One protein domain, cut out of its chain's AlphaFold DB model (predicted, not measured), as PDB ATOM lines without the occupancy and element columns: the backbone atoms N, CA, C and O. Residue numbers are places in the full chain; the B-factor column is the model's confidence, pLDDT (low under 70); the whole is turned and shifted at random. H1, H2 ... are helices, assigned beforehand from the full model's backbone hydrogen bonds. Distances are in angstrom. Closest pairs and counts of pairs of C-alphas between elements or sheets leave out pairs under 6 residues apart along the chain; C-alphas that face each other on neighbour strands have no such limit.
ATOM      1  N   ARG A 974     131.128 118.160 155.659       83.88
ATOM      2  CA  ARG A 974     131.269 119.251 154.681       83.88
ATOM      3  C   ARG A 974     132.750 119.576 154.414       83.88
ATOM      4  O   ARG A 974     133.356 120.424 155.069       83.88
ATOM      5  N   ASN A 975     133.356 118.853 153.476       83.12
ATOM      6  CA  ASN A 975     134.674 119.147 152.905       83.12
ATOM      7  C   ASN A 975     134.530 119.916 151.574       83.12
ATOM      8  O   ASN A 975     133.418 120.103 151.100       83.12
ATOM      9  N   LEU A 976     135.642 120.366 150.977       83.81
ATOM     10  CA  LEU A 976     135.610 121.158 149.735       83.81
ATOM     11  C   LEU A 976     134.878 120.433 148.576       83.81
ATOM     12  O   LEU A 976     133.941 121.031 148.057       83.81
ATOM     13  N   PRO A 977     135.154 119.147 148.263       83.12
ATOM     14  CA  PRO A 977     134.361 118.401 147.280       83.12
ATOM     15  C   PRO A 977     132.860 118.355 147.590       83.12
ATOM     16  O   PRO A 977     132.049 118.572 146.701       83.12
ATOM     17  N   ALA A 978     132.471 118.112 148.846       85.12
ATOM     18  CA  ALA A 978     131.063 118.074 149.235       85.12
ATOM     19  C   ALA A 978     130.395 119.458 149.185       85.12
ATOM     20  O   ALA A 978     129.191 119.528 148.996       85.12
ATOM     21  N   MET A 979     131.151 120.550 149.354       89.31
ATOM     22  CA  MET A 979     130.633 121.907 149.158       89.31
ATOM     23  C   MET A 979     130.413 122.206 147.670       89.31
ATOM     24  O   MET A 979     129.340 122.684 147.330       89.31
ATOM     25  N   ASN A 980     131.361 121.856 146.790       90.06
ATOM     26  CA  ASN A 980     131.179 121.982 145.337       90.06
ATOM     27  C   ASN A 980     129.968 121.160 144.852       90.06
ATOM     28  O   ASN A 980     129.111 121.686 144.153       90.06
ATOM     29  N   VAL A 981     129.854 119.897 145.283       89.94
ATOM     30  CA  VAL A 981     128.730 119.015 144.920       89.94
ATOM     31  C   VAL A 981     127.399 119.509 145.498       89.94
ATOM     32  O   VAL A 981     126.378 119.385 144.831       89.94
ATOM     33  N   ALA A 982     127.383 120.111 146.693       92.06
ATOM     34  CA  ALA A 982     126.171 120.731 147.229       92.06
ATOM     35  C   ALA A 982     125.739 121.962 146.412       92.06
ATOM     36  O   ALA A 982     124.547 122.141 146.200       92.06
ATOM     37  N   SER A 983     126.677 122.775 145.913       93.56
ATOM     38  CA  SER A 983     126.359 123.899 145.019       93.56
ATOM     39  C   SER A 983     125.886 123.439 143.635       93.56
ATOM     40  O   SER A 983     124.861 123.933 143.175       93.56
ATOM     41  N   LEU A 984     126.533 122.426 143.042       93.50
ATOM     42  CA  LEU A 984     126.048 121.737 141.835       93.50
ATOM     43  C   LEU A 984     124.621 121.197 142.027       93.50
ATOM     44  O   LEU A 984     123.770 121.338 141.160       93.50
ATOM     45  N   SER A 985     124.346 120.609 143.193       94.56
ATOM     46  CA  SER A 985     123.014 120.096 143.531       94.56
ATOM     47  C   SER A 985     121.969 121.209 143.677       94.56
ATOM     48  O   SER A 985     120.790 120.935 143.512       94.56
ATOM     49  N   ILE A 986     122.369 122.447 143.991       95.06
ATOM     50  CA  ILE A 986     121.449 123.591 144.084       95.06
ATOM     51  C   ILE A 986     121.119 124.137 142.690       95.06
ATOM     52  O   ILE A 986     119.944 124.347 142.412       95.06
ATOM     53  N   SER A 987     122.103 124.319 141.801       94.81
ATOM     54  CA  SER A 987     121.821 124.770 140.427       94.81
ATOM     55  C   SER A 987     121.012 123.731 139.643       94.81
ATOM     56  O   SER A 987     120.053 124.089 138.968       94.81
ATOM     57  N   LEU A 988     121.337 122.443 139.811       93.50
ATOM     58  CA  LEU A 988     120.616 121.337 139.181       93.50
ATOM     59  C   LEU A 988     119.182 121.196 139.724       93.50
ATOM     60  O   LEU A 988     118.269 120.916 138.958       93.50
ATOM     61  N   LEU A 989     118.958 121.438 141.025       95.50
ATOM     62  CA  LEU A 989     117.609 121.478 141.603       95.50
ATOM     63  C   LEU A 989     116.760 122.603 140.999       95.50
ATOM     64  O   LEU A 989     115.596 122.371 140.700       95.50
ATOM     65  N   LEU A 990     117.329 123.801 140.835       92.75
ATOM     66  CA  LEU A 990     116.613 124.940 140.252       92.75
ATOM     67  C   LEU A 990     116.270 124.681 138.778       92.75
ATOM     68  O   LEU A 990     115.111 124.824 138.406       92.75
ATOM     69  N   LEU A 991     117.236 124.197 137.987       92.94
ATOM     70  CA  LEU A 991     117.029 123.798 136.589       92.94
ATOM     71  C   LEU A 991     115.886 122.778 136.444       92.94
ATOM     72  O   LEU A 991     114.976 122.972 135.644       92.94
ATOM     73  N   TYR A 992     115.910 121.716 137.252       93.81
ATOM     74  CA  TYR A 992     114.878 120.678 137.252       93.81
ATOM     75  C   TYR A 992     113.497 121.172 137.710       93.81
ATOM     76  O   TYR A 992     112.488 120.653 137.239       93.81
ATOM     77  N   VAL A 993     113.435 122.140 138.632       91.69
ATOM     78  CA  VAL A 993     112.161 122.738 139.063       91.69
ATOM     79  C   VAL A 993     111.568 123.586 137.940       91.69
ATOM     80  O   VAL A 993     110.409 123.360 137.613       91.69
ATOM     81  N   CYS A 994     112.355 124.469 137.312       87.56
ATOM     82  CA  CYS A 994     111.919 125.261 136.153       87.56
ATOM     83  C   CYS A 994     111.405 124.368 135.013       87.56
ATOM     84  O   CYS A 994     110.295 124.571 134.523       87.56
ATOM     85  N   TYR A 995     112.163 123.320 134.669       85.69
ATOM     86  CA  TYR A 995     111.779 122.356 133.634       85.69
ATOM     87  C   TYR A 995     110.417 121.695 133.916       85.69
ATOM     88  O   TYR A 995     109.554 121.671 133.043       85.69
ATOM     89  N   ILE A 996     110.185 121.200 135.142       85.56
ATOM     90  CA  ILE A 996     108.894 120.581 135.500       85.56
ATOM     91  C   ILE A 996     107.753 121.605 135.575       85.56
ATOM     92  O   ILE A 996     106.611 121.243 135.302       85.56
ATOM     93  N   THR A 997     108.016 122.865 135.937       81.25
ATOM     94  CA  THR A 997     106.950 123.879 135.971       81.25
ATOM     95  C   THR A 997     106.497 124.337 134.587       81.25
ATOM     96  O   THR A 997     105.350 124.756 134.484       81.25
ATOM     97  N   ARG A 998     107.351 124.246 133.551       69.56
ATOM     98  CA  ARG A 998     107.211 124.872 132.212       69.56
ATOM     99  C   ARG A 998     107.072 126.398 132.252       69.56
ATOM    100  O   ARG A 998     107.939 127.096 131.749       69.56
ATOM    101  N   GLN A 999     106.058 126.912 132.942       71.06
ATOM    102  CA  GLN A 999     105.917 128.314 133.319       71.06
ATOM    103  C   GLN A 999     105.372 128.401 134.754       71.06
ATOM    104  O   GLN A 999     104.452 127.681 135.144       71.06
ATOM    105  N   ILE A1000     105.927 129.295 135.574       69.94
ATOM    106  CA  ILE A1000     105.413 129.544 136.927       69.94
ATOM    107  C   ILE A1000     104.324 130.616 136.839       69.94
ATOM    108  O   ILE A1000     104.607 131.744 136.451       69.94
ATOM    109  N   ILE A1001     103.095 130.277 137.245       70.62
ATOM    110  CA  ILE A1001     101.933 131.182 137.214       70.62
ATOM    111  C   ILE A1001     102.277 132.527 137.878       70.62
ATOM    112  O   ILE A1001     102.587 132.579 139.071       70.62
ATOM    113  N   GLY A1002     102.192 133.613 137.104       69.75
ATOM    114  CA  GLY A1002     102.510 134.975 137.550       69.75
ATOM    115  C   GLY A1002     103.974 135.410 137.371       69.75
ATOM    116  O   GLY A1002     104.327 136.494 137.830       69.75
ATOM    117  N   ILE A1003     104.819 134.607 136.715       78.12
ATOM    118  CA  ILE A1003     106.165 134.997 136.266       78.12
ATOM    119  C   ILE A1003     106.153 135.132 134.730       78.12
ATOM    120  O   ILE A1003     105.740 134.181 134.066       78.12
ATOM    121  N   PRO A1004     106.602 136.265 134.148       85.38
ATOM    122  CA  PRO A1004     106.689 136.432 132.694       85.38
ATOM    123  C   PRO A1004     107.593 135.388 132.028       85.38
ATOM    124  O   PRO A1004     108.598 134.976 132.613       85.38
ATOM    125  N   CYS A1005     107.274 135.014 130.788       86.50
ATOM    126  CA  CYS A1005     107.943 133.925 130.069       86.50
ATOM    127  C   CYS A1005     109.458 134.166 129.919       86.50
ATOM    128  O   CYS A1005     110.259 133.350 130.375       86.50
ATOM    129  N   VAL A1006     109.838 135.380 129.501       89.50
ATOM    130  CA  VAL A1006     111.221 135.892 129.468       89.50
ATOM    131  C   VAL A1006     111.972 135.681 130.788       89.50
ATOM    132  O   VAL A1006     113.130 135.264 130.811       89.50
ATOM    133  N   VAL A1007     111.320 135.937 131.929       90.00
ATOM    134  CA  VAL A1007     111.941 135.779 133.255       90.00
ATOM    135  C   VAL A1007     112.153 134.299 133.585       90.00
ATOM    136  O   VAL A1007     113.155 133.953 134.213       90.00
ATOM    137  N   HIS A1008     111.258 133.413 133.142       88.69
ATOM    138  CA  HIS A1008     111.440 131.970 133.281       88.69
ATOM    139  C   HIS A1008     112.592 131.453 132.398       88.69
ATOM    140  O   HIS A1008     113.479 130.770 132.921       88.69
ATOM    141  N   ALA A1009     112.648 131.867 131.126       90.06
ATOM    142  CA  ALA A1009     113.720 131.535 130.181       90.06
ATOM    143  C   ALA A1009     115.106 131.927 130.724       90.06
ATOM    144  O   ALA A1009     116.001 131.088 130.858       90.06
ATOM    145  N   VAL A1010     115.252 133.183 131.161       92.88
ATOM    146  CA  VAL A1010     116.473 133.735 131.774       92.88
ATOM    147  C   VAL A1010     116.910 132.942 133.014       92.88
ATOM    148  O   VAL A1010     118.100 132.654 133.184       92.88
ATOM    149  N   ILE A1011     115.972 132.550 133.886       92.25
ATOM    150  CA  ILE A1011     116.281 131.740 135.076       92.25
ATOM    151  C   ILE A1011     116.727 130.327 134.672       92.25
ATOM    152  O   ILE A1011     117.707 129.819 135.232       92.25
ATOM    153  N   MET A1012     116.056 129.699 133.705       90.62
ATOM    154  CA  MET A1012     116.381 128.353 133.230       90.62
ATOM    155  C   MET A1012     117.755 128.312 132.540       90.62
ATOM    156  O   MET A1012     118.596 127.483 132.905       90.62
ATOM    157  N   HIS A1013     118.038 129.269 131.648       93.69
ATOM    158  CA  HIS A1013     119.336 129.458 130.982       93.69
ATOM    159  C   HIS A1013     120.474 129.655 131.993       93.69
ATOM    160  O   HIS A1013     121.491 128.950 131.949       93.69
ATOM    161  N   TYR A1014     120.274 130.532 132.982       95.62
ATOM    162  CA  TYR A1014     121.237 130.742 134.064       95.62
ATOM    163  C   TYR A1014     121.485 129.476 134.895       95.62
ATOM    164  O   TYR A1014     122.636 129.179 135.241       95.62
ATOM    165  N   CYS A1015     120.444 128.699 135.209       94.06
ATOM    166  CA  CYS A1015     120.579 127.463 135.984       94.06
ATOM    167  C   CYS A1015     121.275 126.342 135.193       94.06
ATOM    168  O   CYS A1015     122.056 125.583 135.781       94.06
ATOM    169  N   LEU A1016     121.069 126.277 133.872       93.69
ATOM    170  CA  LEU A1016     121.775 125.372 132.960       93.69
ATOM    171  C   LEU A1016     123.278 125.688 132.923       93.69
ATOM    172  O   LEU A1016     124.098 124.852 133.320       93.69
ATOM    173  N   LEU A1017     123.648 126.920 132.554       94.88
ATOM    174  CA  LEU A1017     125.051 127.348 132.482       94.88
ATOM    175  C   LEU A1017     125.759 127.255 133.847       94.88
ATOM    176  O   LEU A1017     126.904 126.800 133.927       94.88
ATOM    177  N   SER A1018     125.073 127.602 134.943       95.50
ATOM    178  CA  SER A1018     125.606 127.442 136.305       95.50
ATOM    179  C   SER A1018     125.883 125.985 136.661       95.50
ATOM    180  O   SER A1018     126.907 125.682 137.274       95.50
ATOM    181  N   THR A1019     125.015 125.060 136.250       94.31
ATOM    182  CA  THR A1019     125.207 123.623 136.490       94.31
ATOM    183  C   THR A1019     126.471 123.114 135.804       94.31
ATOM    184  O   THR A1019     127.281 122.442 136.445       94.31
ATOM    185  N   PHE A1020     126.730 123.516 134.561       93.12
ATOM    186  CA  PHE A1020     127.977 123.178 133.867       93.12
ATOM    187  C   PHE A1020     129.216 123.852 134.469       93.12
ATOM    188  O   PHE A1020     130.251 123.204 134.650       93.12
ATOM    189  N   ALA A1021     129.125 125.116 134.882       94.50
ATOM    190  CA  ALA A1021     130.228 125.769 135.584       94.50
ATOM    191  C   ALA A1021     130.562 125.060 136.921       94.50
ATOM    192  O   ALA A1021     131.734 124.948 137.307       94.50
ATOM    193  N   TRP A1022     129.556 124.486 137.596       95.25
ATOM    194  CA  TRP A1022     129.738 123.652 138.784       95.25
ATOM    195  C   TRP A1022     130.225 122.219 138.499       95.25
ATOM    196  O   TRP A1022     130.986 121.691 139.325       95.25
ATOM    197  N   THR A1023     129.887 121.586 137.364       92.31
ATOM    198  CA  THR A1023     130.529 120.311 136.969       92.31
ATOM    199  C   THR A1023     132.012 120.535 136.684       92.31
ATOM    200  O   THR A1023     132.834 119.797 137.229       92.31
ATOM    201  N   LEU A1024     132.379 121.619 135.991       92.19
ATOM    202  CA  LEU A1024     133.771 122.008 135.728       92.19
ATOM    203  C   LEU A1024     134.568 122.267 137.015       92.19
ATOM    204  O   LEU A1024     135.658 121.719 137.213       92.19
ATOM    205  N   ALA A1025     134.008 123.049 137.944       91.88
ATOM    206  CA  ALA A1025     134.614 123.287 139.255       91.88
ATOM    207  C   ALA A1025     134.762 121.991 140.081       91.88
ATOM    208  O   ALA A1025     135.690 121.855 140.890       91.88
ATOM    209  N   THR A1026     133.868 121.019 139.883       89.31
ATOM    210  CA  THR A1026     133.921 119.700 140.530       89.31
ATOM    211  C   THR A1026     134.969 118.794 139.880       89.31
ATOM    212  O   THR A1026     135.785 118.218 140.602       89.31
ATOM    213  N   ALA A1027     135.030 118.732 138.547       89.56
ATOM    214  CA  ALA A1027     136.043 118.005 137.783       89.56
ATOM    215  C   ALA A1027     137.460 118.481 138.139       89.56
ATOM    216  O   ALA A1027     138.341 117.674 138.452       89.56
ATOM    217  N   PHE A1028     137.659 119.801 138.211       89.62
ATOM    218  CA  PHE A1028     138.924 120.404 138.621       89.62
ATOM    219  C   PHE A1028     139.299 120.087 140.081       89.62
ATOM    220  O   PHE A1028     140.453 119.733 140.356       89.62
ATOM    221  N   ASP A1029     138.375 120.175 141.052       87.19
ATOM    222  CA  ASP A1029     138.727 119.835 142.441       87.19
ATOM    223  C   ASP A1029     139.026 118.335 142.599       87.19
ATOM    224  O   ASP A1029     140.014 117.992 143.250       87.19
ATOM    225  N   VAL A1030     138.271 117.455 141.927       85.00
ATOM    226  CA  VAL A1030     138.520 116.002 141.863       85.00
ATOM    227  C   VAL A1030     139.904 115.704 141.277       85.00
ATOM    228  O   VAL A1030     140.721 115.064 141.952       85.00
ATOM    229  N   TRP A1031     140.208 116.227 140.083       86.06
ATOM    230  CA  TRP A1031     141.512 116.074 139.432       86.06
ATOM    231  C   TRP A1031     142.641 116.562 140.337       86.06
ATOM    232  O   TRP A1031     143.593 115.827 140.623       86.06
ATOM    233  N   THR A1032     142.534 117.785 140.868       84.44
ATOM    234  CA  THR A1032     143.601 118.312 141.717       84.44
ATOM    235  C   THR A1032     143.702 117.581 143.060       84.44
ATOM    236  O   THR A1032     144.802 117.517 143.605       84.44
ATOM    237  N   ALA A1033     142.618 117.043 143.629       81.00
ATOM    238  CA  ALA A1033     142.646 116.270 144.873       81.00
ATOM    239  C   ALA A1033     143.376 114.933 144.692       81.00
ATOM    240  O   ALA A1033     144.242 114.598 145.506       81.00
ATOM    241  N   ILE A1034     143.093 114.222 143.597       78.88
ATOM    242  CA  ILE A1034     143.758 112.966 143.226       78.88
ATOM    243  C   ILE A1034     145.227 113.227 142.871       78.88
ATOM    244  O   ILE A1034     146.124 112.600 143.435       78.88
ATOM    245  N   ARG A1035     145.517 114.251 142.061       81.56
ATOM    246  CA  ARG A1035     146.896 114.671 141.757       81.56
ATOM    247  C   ARG A1035     147.705 114.998 143.022       81.56
ATOM    248  O   ARG A1035     148.878 114.641 143.111       81.56
ATOM    249  N   LYS A1036     147.099 115.648 144.026       77.50
ATOM    250  CA  LYS A1036     147.760 115.965 145.312       77.50
ATOM    251  C   LYS A1036     148.002 114.725 146.180       77.50
ATOM    252  O   LYS A1036     149.026 114.692 146.864       77.50
ATOM    253  N   SER A1037     147.105 113.733 146.172       75.12
ATOM    254  CA  SER A1037     147.273 112.505 146.965       75.12
ATOM    255  C   SER A1037     148.344 111.584 146.371       75.12
ATOM    256  O   SER A1037     149.227 111.147 147.110       75.12
ATOM    257  N   VAL A1038     148.349 111.392 145.046       71.50
ATOM    258  CA  VAL A1038     149.377 110.620 144.319       71.50
ATOM    259  C   VAL A1038     150.770 111.237 144.510       71.50
ATOM    260  O   VAL A1038     151.709 110.541 144.891       71.50
ATOM    261  N   ILE A1039     150.899 112.562 144.363       69.44
ATOM    262  CA  ILE A1039     152.178 113.291 144.510       69.44
ATOM    263  C   ILE A1039     152.516 113.574 146.002       69.44
ATOM    264  O   ILE A1039     153.510 114.226 146.320       69.44
ATOM    265  N   LYS A1040     151.720 113.058 146.956       64.50
ATOM    266  CA  LYS A1040     151.942 113.144 148.420       64.50
ATOM    267  C   LYS A1040     152.161 114.584 148.934       64.50
ATOM    268  O   LYS A1040     152.939 114.826 149.860       64.50
ATOM    269  N   LEU A1041     151.460 115.557 148.348       59.69
ATOM    270  CA  LEU A1041     151.578 116.978 148.692       59.69
ATOM    271  C   LEU A1041     150.746 117.321 149.939       59.69
ATOM    272  O   LEU A1041     149.517 117.256 149.927       59.69
ATOM    273  N   GLN A1042     151.420 117.725 151.019       48.53
ATOM    274  CA  GLN A1042     150.777 118.083 152.289       48.53
ATOM    275  C   GLN A1042     149.893 119.339 152.168       48.53
ATOM    276  O   GLN A1042     150.282 120.353 151.589       48.53
ATOM    277  N   PHE A1043     148.700 119.284 152.765       48.78
ATOM    278  CA  PHE A1043     147.756 120.404 152.813       48.78
ATOM    279  C   PHE A1043     148.092 121.401 153.930       48.78
ATOM    280  O   PHE A1043     148.375 121.008 155.057       48.78
ATOM    281  N   HIS A1044     147.916 122.696 153.654       51.66
ATOM    282  CA  HIS A1044     147.611 123.689 154.689       51.66
ATOM    283  C   HIS A1044     146.077 123.794 154.833       51.66
ATOM    284  O   HIS A1044     145.410 124.095 153.837       51.66
ATOM    285  N   PRO A1045     145.479 123.548 156.019       47.62
ATOM    286  CA  PRO A1045     144.017 123.470 156.166       47.62
ATOM    287  C   PRO A1045     143.239 124.768 155.890       47.62
ATOM    288  O   PRO A1045     142.048 124.690 155.568       47.62
ATOM    289  N   GLY A1046     143.890 125.933 156.022       56.00
ATOM    290  CA  GLY A1046     143.271 127.263 155.909       56.00
ATOM    291  C   GLY A1046     142.870 127.686 154.491       56.00
ATOM    292  O   GLY A1046     141.925 128.454 154.332       56.00
ATOM    293  N   ASP A1047     143.498 127.124 153.452       70.31
ATOM    294  CA  ASP A1047     143.202 127.452 152.043       70.31
ATOM    295  C   ASP A1047     141.752 127.112 151.627       70.31
ATOM    296  O   ASP A1047     141.257 127.636 150.631       70.31
ATOM    297  N   ARG A1048     141.068 126.205 152.344       73.50
ATOM    298  CA  ARG A1048     139.834 125.549 151.864       73.50
ATOM    299  C   ARG A1048     138.671 126.514 151.615       73.50
ATOM    300  O   ARG A1048     138.098 126.463 150.534       73.50
ATOM    301  N   LYS A1049     138.361 127.411 152.563       79.38
ATOM    302  CA  LYS A1049     137.289 128.410 152.379       79.38
ATOM    303  C   LYS A1049     137.605 129.368 151.225       79.38
ATOM    304  O   LYS A1049     136.732 129.643 150.416       79.38
ATOM    305  N   LYS A1050     138.862 129.820 151.111       83.00
ATOM    306  CA  LYS A1050     139.290 130.733 150.038       83.00
ATOM    307  C   LYS A1050     139.176 130.093 148.650       83.00
ATOM    308  O   LYS A1050     138.743 130.762 147.724       83.00
ATOM    309  N   ARG A1051     139.497 128.799 148.506       83.19
ATOM    310  CA  ARG A1051     139.298 128.075 147.234       83.19
ATOM    311  C   ARG A1051     137.824 127.899 146.881       83.19
ATOM    312  O   ARG A1051     137.480 128.140 145.736       83.19
ATOM    313  N   PHE A1052     136.971 127.551 147.851       87.00
ATOM    314  CA  PHE A1052     135.527 127.470 147.608       87.00
ATOM    315  C   PHE A1052     134.955 128.809 147.125       87.00
ATOM    316  O   PHE A1052     134.212 128.826 146.157       87.00
ATOM    317  N   LEU A1053     135.351 129.929 147.743       86.75
ATOM    318  CA  LEU A1053     134.919 131.262 147.309       86.75
ATOM    319  C   LEU A1053     135.373 131.590 145.876       86.75
ATOM    320  O   LEU A1053     134.583 132.125 145.115       86.75
ATOM    321  N   VAL A1054     136.601 131.224 145.481       87.88
ATOM    322  CA  VAL A1054     137.073 131.413 144.093       87.88
ATOM    323  C   VAL A1054     136.298 130.535 143.105       87.88
ATOM    324  O   VAL A1054     135.877 131.035 142.068       87.88
ATOM    325  N   TYR A1055     136.070 129.255 143.423       89.00
ATOM    326  CA  TYR A1055     135.255 128.373 142.579       89.00
ATOM    327  C   TYR A1055     133.817 128.900 142.452       89.00
ATOM    328  O   TYR A1055     133.300 128.990 141.347       89.00
ATOM    329  N   SER A1056     133.199 129.301 143.567       89.81
ATOM    330  CA  SER A1056     131.824 129.806 143.605       89.81
ATOM    331  C   SER A1056     131.659 131.165 142.931       89.81
ATOM    332  O   SER A1056     130.582 131.435 142.421       89.81
ATOM    333  N   PHE A1057     132.685 132.018 142.930       88.25
ATOM    334  CA  PHE A1057     132.656 133.273 142.183       88.25
ATOM    335  C   PHE A1057     132.621 132.990 140.677       88.25
ATOM    336  O   PHE A1057     131.729 133.463 139.985       88.25
ATOM    337  N   LEU A1058     133.528 132.139 140.183       86.31
ATOM    338  CA  LEU A1058     133.561 131.762 138.766       86.31
ATOM    339  C   LEU A1058     132.287 131.017 138.331       86.31
ATOM    340  O   LEU A1058     131.756 131.307 137.267       86.31
ATOM    341  N   ALA A1059     131.774 130.102 139.159       92.12
ATOM    342  CA  ALA A1059     130.638 129.245 138.813       92.12
ATOM    343  C   ALA A1059     129.245 129.898 138.931       92.12
ATOM    344  O   ALA A1059     128.267 129.268 138.546       92.12
ATOM    345  N   TRP A1060     129.148 131.135 139.434       92.81
ATOM    346  CA  TRP A1060     127.909 131.930 139.398       92.81
ATOM    347  C   TRP A1060     128.039 133.170 138.505       92.81
ATOM    348  O   TRP A1060     127.155 133.444 137.703       92.81
ATOM    349  N   ILE A1061     129.149 133.914 138.598       90.94
ATOM    350  CA  ILE A1061     129.293 135.193 137.881       90.94
ATOM    351  C   ILE A1061     129.523 134.990 136.377       90.94
ATOM    352  O   ILE A1061     129.036 135.791 135.588       90.94
ATOM    353  N   LEU A1062     130.216 133.922 135.959       87.88
ATOM    354  CA  LEU A1062     130.451 133.671 134.532       87.88
ATOM    355  C   LEU A1062     129.153 133.288 133.781       87.88
ATOM    356  O   LEU A1062     128.892 133.910 132.754       87.88
ATOM    357  N   PRO A1063     128.292 132.378 134.297       94.69
ATOM    358  CA  PRO A1063     126.931 132.197 133.784       94.69
ATOM    359  C   PRO A1063     126.107 133.487 133.784       94.69
ATOM    360  O   PRO A1063     125.530 133.829 132.759       94.69
ATOM    361  N   ALA A1064     126.086 134.229 134.901       94.12
ATOM    362  CA  ALA A1064     125.296 135.458 135.013       94.12
ATOM    363  C   ALA A1064     125.687 136.506 133.961       94.12
ATOM    364  O   ALA A1064     124.822 137.213 133.463       94.12
ATOM    365  N   PHE A1065     126.971 136.588 133.597       93.06
ATOM    366  CA  PHE A1065     127.442 137.500 132.559       93.06
ATOM    367  C   PHE A1065     126.992 137.084 131.148       93.06
ATOM    368  O   PHE A1065     126.534 137.943 130.405       93.06
ATOM    369  N   ILE A1066     127.050 135.791 130.793       92.62
ATOM    370  CA  ILE A1066     126.527 135.301 129.497       92.62
ATOM    371  C   ILE A1066     125.024 135.605 129.388       92.62
ATOM    372  O   ILE A1066     124.575 136.178 128.400       92.62
ATOM    373  N   VAL A1067     124.262 135.257 130.430       95.50
ATOM    374  CA  VAL A1067     122.803 135.451 130.490       95.50
ATOM    375  C   VAL A1067     122.445 136.940 130.435       95.50
ATOM    376  O   VAL A1067     121.488 137.312 129.768       95.50
ATOM    377  N   ALA A1068     123.222 137.806 131.094       93.62
ATOM    378  CA  ALA A1068     123.012 139.250 131.046       93.62
ATOM    379  C   ALA A1068     123.260 139.837 129.648       93.62
ATOM    380  O   ALA A1068     122.524 140.733 129.253       93.62
ATOM    381  N   VAL A1069     124.242 139.332 128.888       91.06
ATOM    382  CA  VAL A1069     124.434 139.744 127.485       91.06
ATOM    383  C   VAL A1069     123.244 139.299 126.632       91.06
ATOM    384  O   VAL A1069     122.673 140.134 125.943       91.06
ATOM    385  N   ALA A1070     122.812 138.037 126.735       90.25
ATOM    386  CA  ALA A1070     121.641 137.540 126.006       90.25
ATOM    387  C   ALA A1070     120.369 138.356 126.328       90.25
ATOM    388  O   ALA A1070     119.682 138.826 125.424       90.25
ATOM    389  N   LEU A1071     120.098 138.613 127.612       91.44
ATOM    390  CA  LEU A1071     118.967 139.439 128.044       91.44
ATOM    391  C   LEU A1071     119.063 140.887 127.532       91.44
ATOM    392  O   LEU A1071     118.049 141.450 127.143       91.44
ATOM    393  N   VAL A1072     120.258 141.485 127.494       89.62
ATOM    394  CA  VAL A1072     120.442 142.821 126.899       89.62
ATOM    395  C   VAL A1072     120.169 142.802 125.394       89.62
ATOM    396  O   VAL A1072     119.502 143.709 124.919       89.62
ATOM    397  N   LEU A1073     120.601 141.780 124.647       86.75
ATOM    398  CA  LEU A1073     120.298 141.702 123.211       86.75
ATOM    399  C   LEU A1073     118.800 141.525 122.931       86.75
ATOM    400  O   LEU A1073     118.278 142.161 122.024       86.75
ATOM    401  N   HIS A1074     118.097 140.724 123.736       85.75
ATOM    402  CA  HIS A1074     116.639 140.596 123.647       85.75
ATOM    403  C   HIS A1074     115.921 141.931 123.938       85.75
ATOM    404  O   HIS A1074     115.000 142.279 123.209       85.75
ATOM    405  N   LEU A1075     116.373 142.698 124.941       85.31
ATOM    406  CA  LEU A1075     115.737 143.949 125.397       85.31
ATOM    407  C   LEU A1075     116.077 145.220 124.593       85.31
ATOM    408  O   LEU A1075     115.555 146.282 124.927       85.31
ATOM    409  N   VAL A1076     116.993 145.168 123.621       80.75
ATOM    410  CA  VAL A1076     117.467 146.364 122.884       80.75
ATOM    411  C   VAL A1076     116.967 146.389 121.430       80.75
ATOM    412  O   VAL A1076     117.320 147.300 120.691       80.75
ATOM    413  N   GLU A1077     116.121 145.427 121.030       62.44
ATOM    414  CA  GLU A1077     115.440 145.382 119.716       62.44
ATOM    415  C   GLU A1077     116.400 145.586 118.524       62.44
ATOM    416  O   GLU A1077     116.091 146.234 117.523       62.44
ATOM    417  N   VAL A1078     117.616 145.037 118.638       63.22
ATOM    418  CA  VAL A1078     118.630 145.142 117.586       63.22
ATOM    419  C   VAL A1078     118.356 144.092 116.521       63.22
ATOM    420  O   VAL A1078     118.554 142.901 116.767       63.22
ATOM    421  N   GLN A1079     117.978 144.558 115.332       54.72
ATOM    422  CA  GLN A1079     117.801 143.755 114.123       54.72
ATOM    423  C   GLN A1079     119.103 142.997 113.793       54.72
ATOM    424  O   GLN A1079     120.027 143.544 113.190       54.72
ATOM    425  N   SER A1080     119.213 141.760 114.284       63.94
ATOM    426  CA  SER A1080     120.395 140.906 114.150       63.94
ATOM    427  C   SER A1080     120.055 139.437 114.395       63.94
ATOM    428  O   SER A1080     119.250 139.104 115.266       63.94
ATOM    429  N   ASP A1081     120.769 138.558 113.701       75.69
ATOM    430  CA  ASP A1081     120.516 137.111 113.665       75.69
ATOM    431  C   ASP A1081     120.725 136.397 115.016       75.69
ATOM    432  O   ASP A1081     120.454 135.207 115.132       75.69
ATOM    433  N   TYR A1082     121.200 137.101 116.049       79.06
ATOM    434  CA  TYR A1082     121.548 136.559 117.368       79.06
ATOM    435  C   TYR A1082     120.615 137.023 118.507       79.06
ATOM    436  O   TYR A1082     120.946 136.823 119.682       79.06
ATOM    437  N   GLN A1083     119.475 137.656 118.205       83.06
ATOM    438  CA  GLN A1083     118.487 138.053 119.219       83.06
ATOM    439  C   GLN A1083     117.809 136.804 119.838       83.06
ATOM    440  O   GLN A1083     117.224 136.017 119.102       83.06
ATOM    441  N   PRO A1084     117.844 136.588 121.173       84.50
ATOM    442  CA  PRO A1084     117.422 135.310 121.773       84.50
ATOM    443  C   PRO A1084     115.959 134.864 121.651       84.50
ATOM    444  O   PRO A1084     115.719 133.674 121.840       84.50
ATOM    445  N   GLY A1085     115.008 135.778 121.417       83.69
ATOM    446  CA  GLY A1085     113.571 135.467 121.329       83.69
ATOM    447  C   GLY A1085     113.028 134.690 122.537       83.69
ATOM    448  O   GLY A1085     112.680 133.523 122.405       83.69
ATOM    449  N   PHE A1086     112.983 135.303 123.727       84.25
ATOM    450  CA  PHE A1086     112.583 134.630 124.981       84.25
ATOM    451  C   PHE A1086     111.055 134.581 125.228       84.25
ATOM    452  O   PHE A1086     110.603 134.640 126.379       84.25
ATOM    453  N   GLU A1087     110.258 134.559 124.163       70.25
ATOM    454  CA  GLU A1087     108.820 134.862 124.207       70.25
ATOM    455  C   GLU A1087     107.948 133.600 124.163       70.25
ATOM    456  O   GLU A1087     107.102 133.437 125.047       70.25
ATOM    457  N   ASP A1088     108.232 132.674 123.245       63.28
ATOM    458  CA  ASP A1088     107.541 131.385 123.103       63.28
ATOM    459  C   ASP A1088     108.199 130.266 123.936       63.28
ATOM    460  O   ASP A1088     109.393 130.324 124.246       63.28
ATOM    461  N   ASP A1089     107.369 129.320 124.413       67.19
ATOM    462  CA  ASP A1089     107.640 128.181 125.332       67.19
ATOM    463  C   ASP A1089     108.576 128.439 126.545       67.19
ATOM    464  O   ASP A1089     108.946 127.545 127.315       67.19
ATOM    465  N   CYS A1090     108.879 129.711 126.797       86.06
ATOM    466  CA  CYS A1090     109.819 130.236 127.777       86.06
ATOM    467  C   CYS A1090     111.245 129.674 127.620       86.06
ATOM    468  O   CYS A1090     111.920 129.395 128.623       86.06
ATOM    469  N   TRP A1091     111.713 129.547 126.372       88.75
ATOM    470  CA  TRP A1091     113.085 129.170 126.016       88.75
ATOM    471  C   TRP A1091     113.692 130.134 124.969       88.75
ATOM    472  O   TRP A1091     113.329 131.302 124.963       88.75
ATOM    473  N   PHE A1092     114.694 129.713 124.187       86.62
ATOM    474  CA  PHE A1092     115.252 130.470 123.058       86.62
ATOM    475  C   PHE A1092     114.508 130.083 121.773       86.62
ATOM    476  O   PHE A1092     114.647 128.937 121.353       86.62
ATOM    477  N   ASN A1093     113.831 131.030 121.117       82.44
ATOM    478  CA  ASN A1093     113.193 130.824 119.805       82.44
ATOM    479  C   ASN A1093     114.163 131.071 118.611       82.44
ATOM    480  O   ASN A1093     113.773 131.063 117.452       82.44
ATOM    481  N   ASN A1094     115.452 131.334 118.870       84.94
ATOM    482  CA  ASN A1094     116.466 131.586 117.836       84.94
ATOM    483  C   ASN A1094     117.658 130.624 117.979       84.94
ATOM    484  O   ASN A1094     118.381 130.665 118.981       84.94
ATOM    485  N   ASP A1095     117.910 129.805 116.952       82.44
ATOM    486  CA  ASP A1095     118.974 128.793 116.948       82.44
ATOM    487  C   ASP A1095     120.398 129.362 116.891       82.44
ATOM    488  O   ASP A1095     121.298 128.838 117.552       82.44
ATOM    489  N   ASN A1096     120.632 130.471 116.187       83.56
ATOM    490  CA  ASN A1096     121.931 131.154 116.201       83.56
ATOM    491  C   ASN A1096     122.247 131.696 117.607       83.56
ATOM    492  O   ASN A1096     123.374 131.568 118.103       83.56
ATOM    493  N   ALA A1097     121.242 132.241 118.293       86.44
ATOM    494  CA  ALA A1097     121.346 132.665 119.683       86.44
ATOM    495  C   ALA A1097     121.524 131.464 120.633       86.44
ATOM    496  O   ALA A1097     122.387 131.509 121.514       86.44
ATOM    497  N   LEU A1098     120.789 130.365 120.440       85.81
ATOM    498  CA  LEU A1098     120.942 129.120 121.200       85.81
ATOM    499  C   LEU A1098     122.355 128.530 121.032       85.81
ATOM    500  O   LEU A1098     123.000 128.138 122.013       85.81
ATOM    501  N   LEU A1099     122.889 128.529 119.811       84.38
ATOM    502  CA  LEU A1099     124.232 128.058 119.487       84.38
ATOM    503  C   LEU A1099     125.300 128.898 120.199       84.38
ATOM    504  O   LEU A1099     126.185 128.342 120.861       84.38
ATOM    505  N   VAL A1100     125.199 130.229 120.128       87.88
ATOM    506  CA  VAL A1100     126.170 131.166 120.720       87.88
ATOM    507  C   VAL A1100     126.066 131.240 122.251       87.88
ATOM    508  O   VAL A1100     127.093 131.213 122.936       87.88
ATOM    509  N   PHE A1101     124.857 131.306 122.816       89.81
ATOM    510  CA  PHE A1101     124.633 131.515 124.254       89.81
ATOM    511  C   PHE A1101     124.444 130.222 125.064       89.81
ATOM    512  O   PHE A1101     124.534 130.270 126.297       89.81
ATOM    513  N   VAL A1102     124.238 129.068 124.418       89.62
ATOM    514  CA  VAL A1102     124.154 127.751 125.076       89.62
ATOM    515  C   VAL A1102     125.173 126.767 124.503       89.62
ATOM    516  O   VAL A1102     126.112 126.399 125.215       89.62
ATOM    517  N   VAL A1103     125.037 126.333 123.246       86.56
ATOM    518  CA  VAL A1103     125.763 125.152 122.726       86.56
ATOM    519  C   VAL A1103     127.283 125.334 122.762       86.56
ATOM    520  O   VAL A1103     127.999 124.450 123.249       86.56
ATOM    521  N   ALA A1104     127.801 126.487 122.331       87.62
ATOM    522  CA  ALA A1104     129.231 126.782 122.352       87.62
ATOM    523  C   ALA A1104     129.804 126.883 123.791       87.62
ATOM    524  O   ALA A1104     130.766 126.161 124.089       87.62
ATOM    525  N   PRO A1105     129.219 127.661 124.734       89.06
ATOM    526  CA  PRO A1105     129.601 127.635 126.149       89.06
ATOM    527  C   PRO A1105     129.605 126.235 126.781       89.06
ATOM    528  O   PRO A1105     130.559 125.881 127.486       89.06
ATOM    529  N   LEU A1106     128.580 125.415 126.515       90.50
ATOM    530  CA  LEU A1106     128.495 124.047 127.033       90.50
ATOM    531  C   LEU A1106     129.591 123.147 126.441       90.50
ATOM    532  O   LEU A1106     130.263 122.422 127.181       90.50
ATOM    533  N   SER A1107     129.838 123.245 125.134       85.88
ATOM    534  CA  SER A1107     130.866 122.475 124.423       85.88
ATOM    535  C   SER A1107     132.282 122.779 124.927       85.88
ATOM    536  O   SER A1107     133.069 121.860 125.175       85.88
ATOM    537  N   VAL A1108     132.597 124.055 125.190       89.00
ATOM    538  CA  VAL A1108     133.878 124.467 125.793       89.00
ATOM    539  C   VAL A1108     134.052 123.867 127.194       89.00
ATOM    540  O   VAL A1108     135.126 123.351 127.520       89.00
ATOM    541  N   VAL A1109     133.004 123.869 128.026       90.88
ATOM    542  CA  VAL A1109     133.041 123.224 129.351       90.88
ATOM    543  C   VAL A1109     133.245 121.708 129.231       90.88
ATOM    544  O   VAL A1109     134.054 121.132 129.968       90.88
TER     545      VAL A1109
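This is residues 974 to 1109 of the 1214 residues of the protein "G_PROTEIN_RECEP_F2_4 domain-containing protein" of Blattella germanica (UniProt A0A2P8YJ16). An elongated up-and-down bundle of four helices has H2 and H3 side by side, with H1 and the shorter H4 packed on them. Residues 1034 to 1040 and 1042 to 1047 stick out. The 136 printed residues, all helix by class, have named helices H1 to H4. The whole is loose, radius of gyration of the C-alphas 17.6 A, spanning 56 by 31 by 20 A.

H1, residues 976 to 997, and H2, residues 1005 to 1038, form a hairpin, closest C-alphas Leu 991 and Cys 1015, 5.1 A. H2 and H3, residues 1047 to 1075, form another, closest C-alphas Ala 1021 and Ala 1059, 4.8 A, at a shallow tilt of 29 degrees. H4, residues 1095 to 1109, is apart from H1 and touches H2, closest C-alphas Leu 1024 and Val 1109, 6.5 A. Every O i to N i+4 pair is within hydrogen-bond range in H1 and H2, 24 of 25 in H3 and 9 of 11 in H4.

H1 begins at C-alpha 976 (135.610, 121.158, 149.735). H2 is 49.6 A long, H3 41.7 A. H4 ends at C-alpha 1109 (133.041, 123.224, 129.351).

The printed part has no cut. The H3 to H4 link is long. Residues under pLDDT 70 include 1039 to 1046.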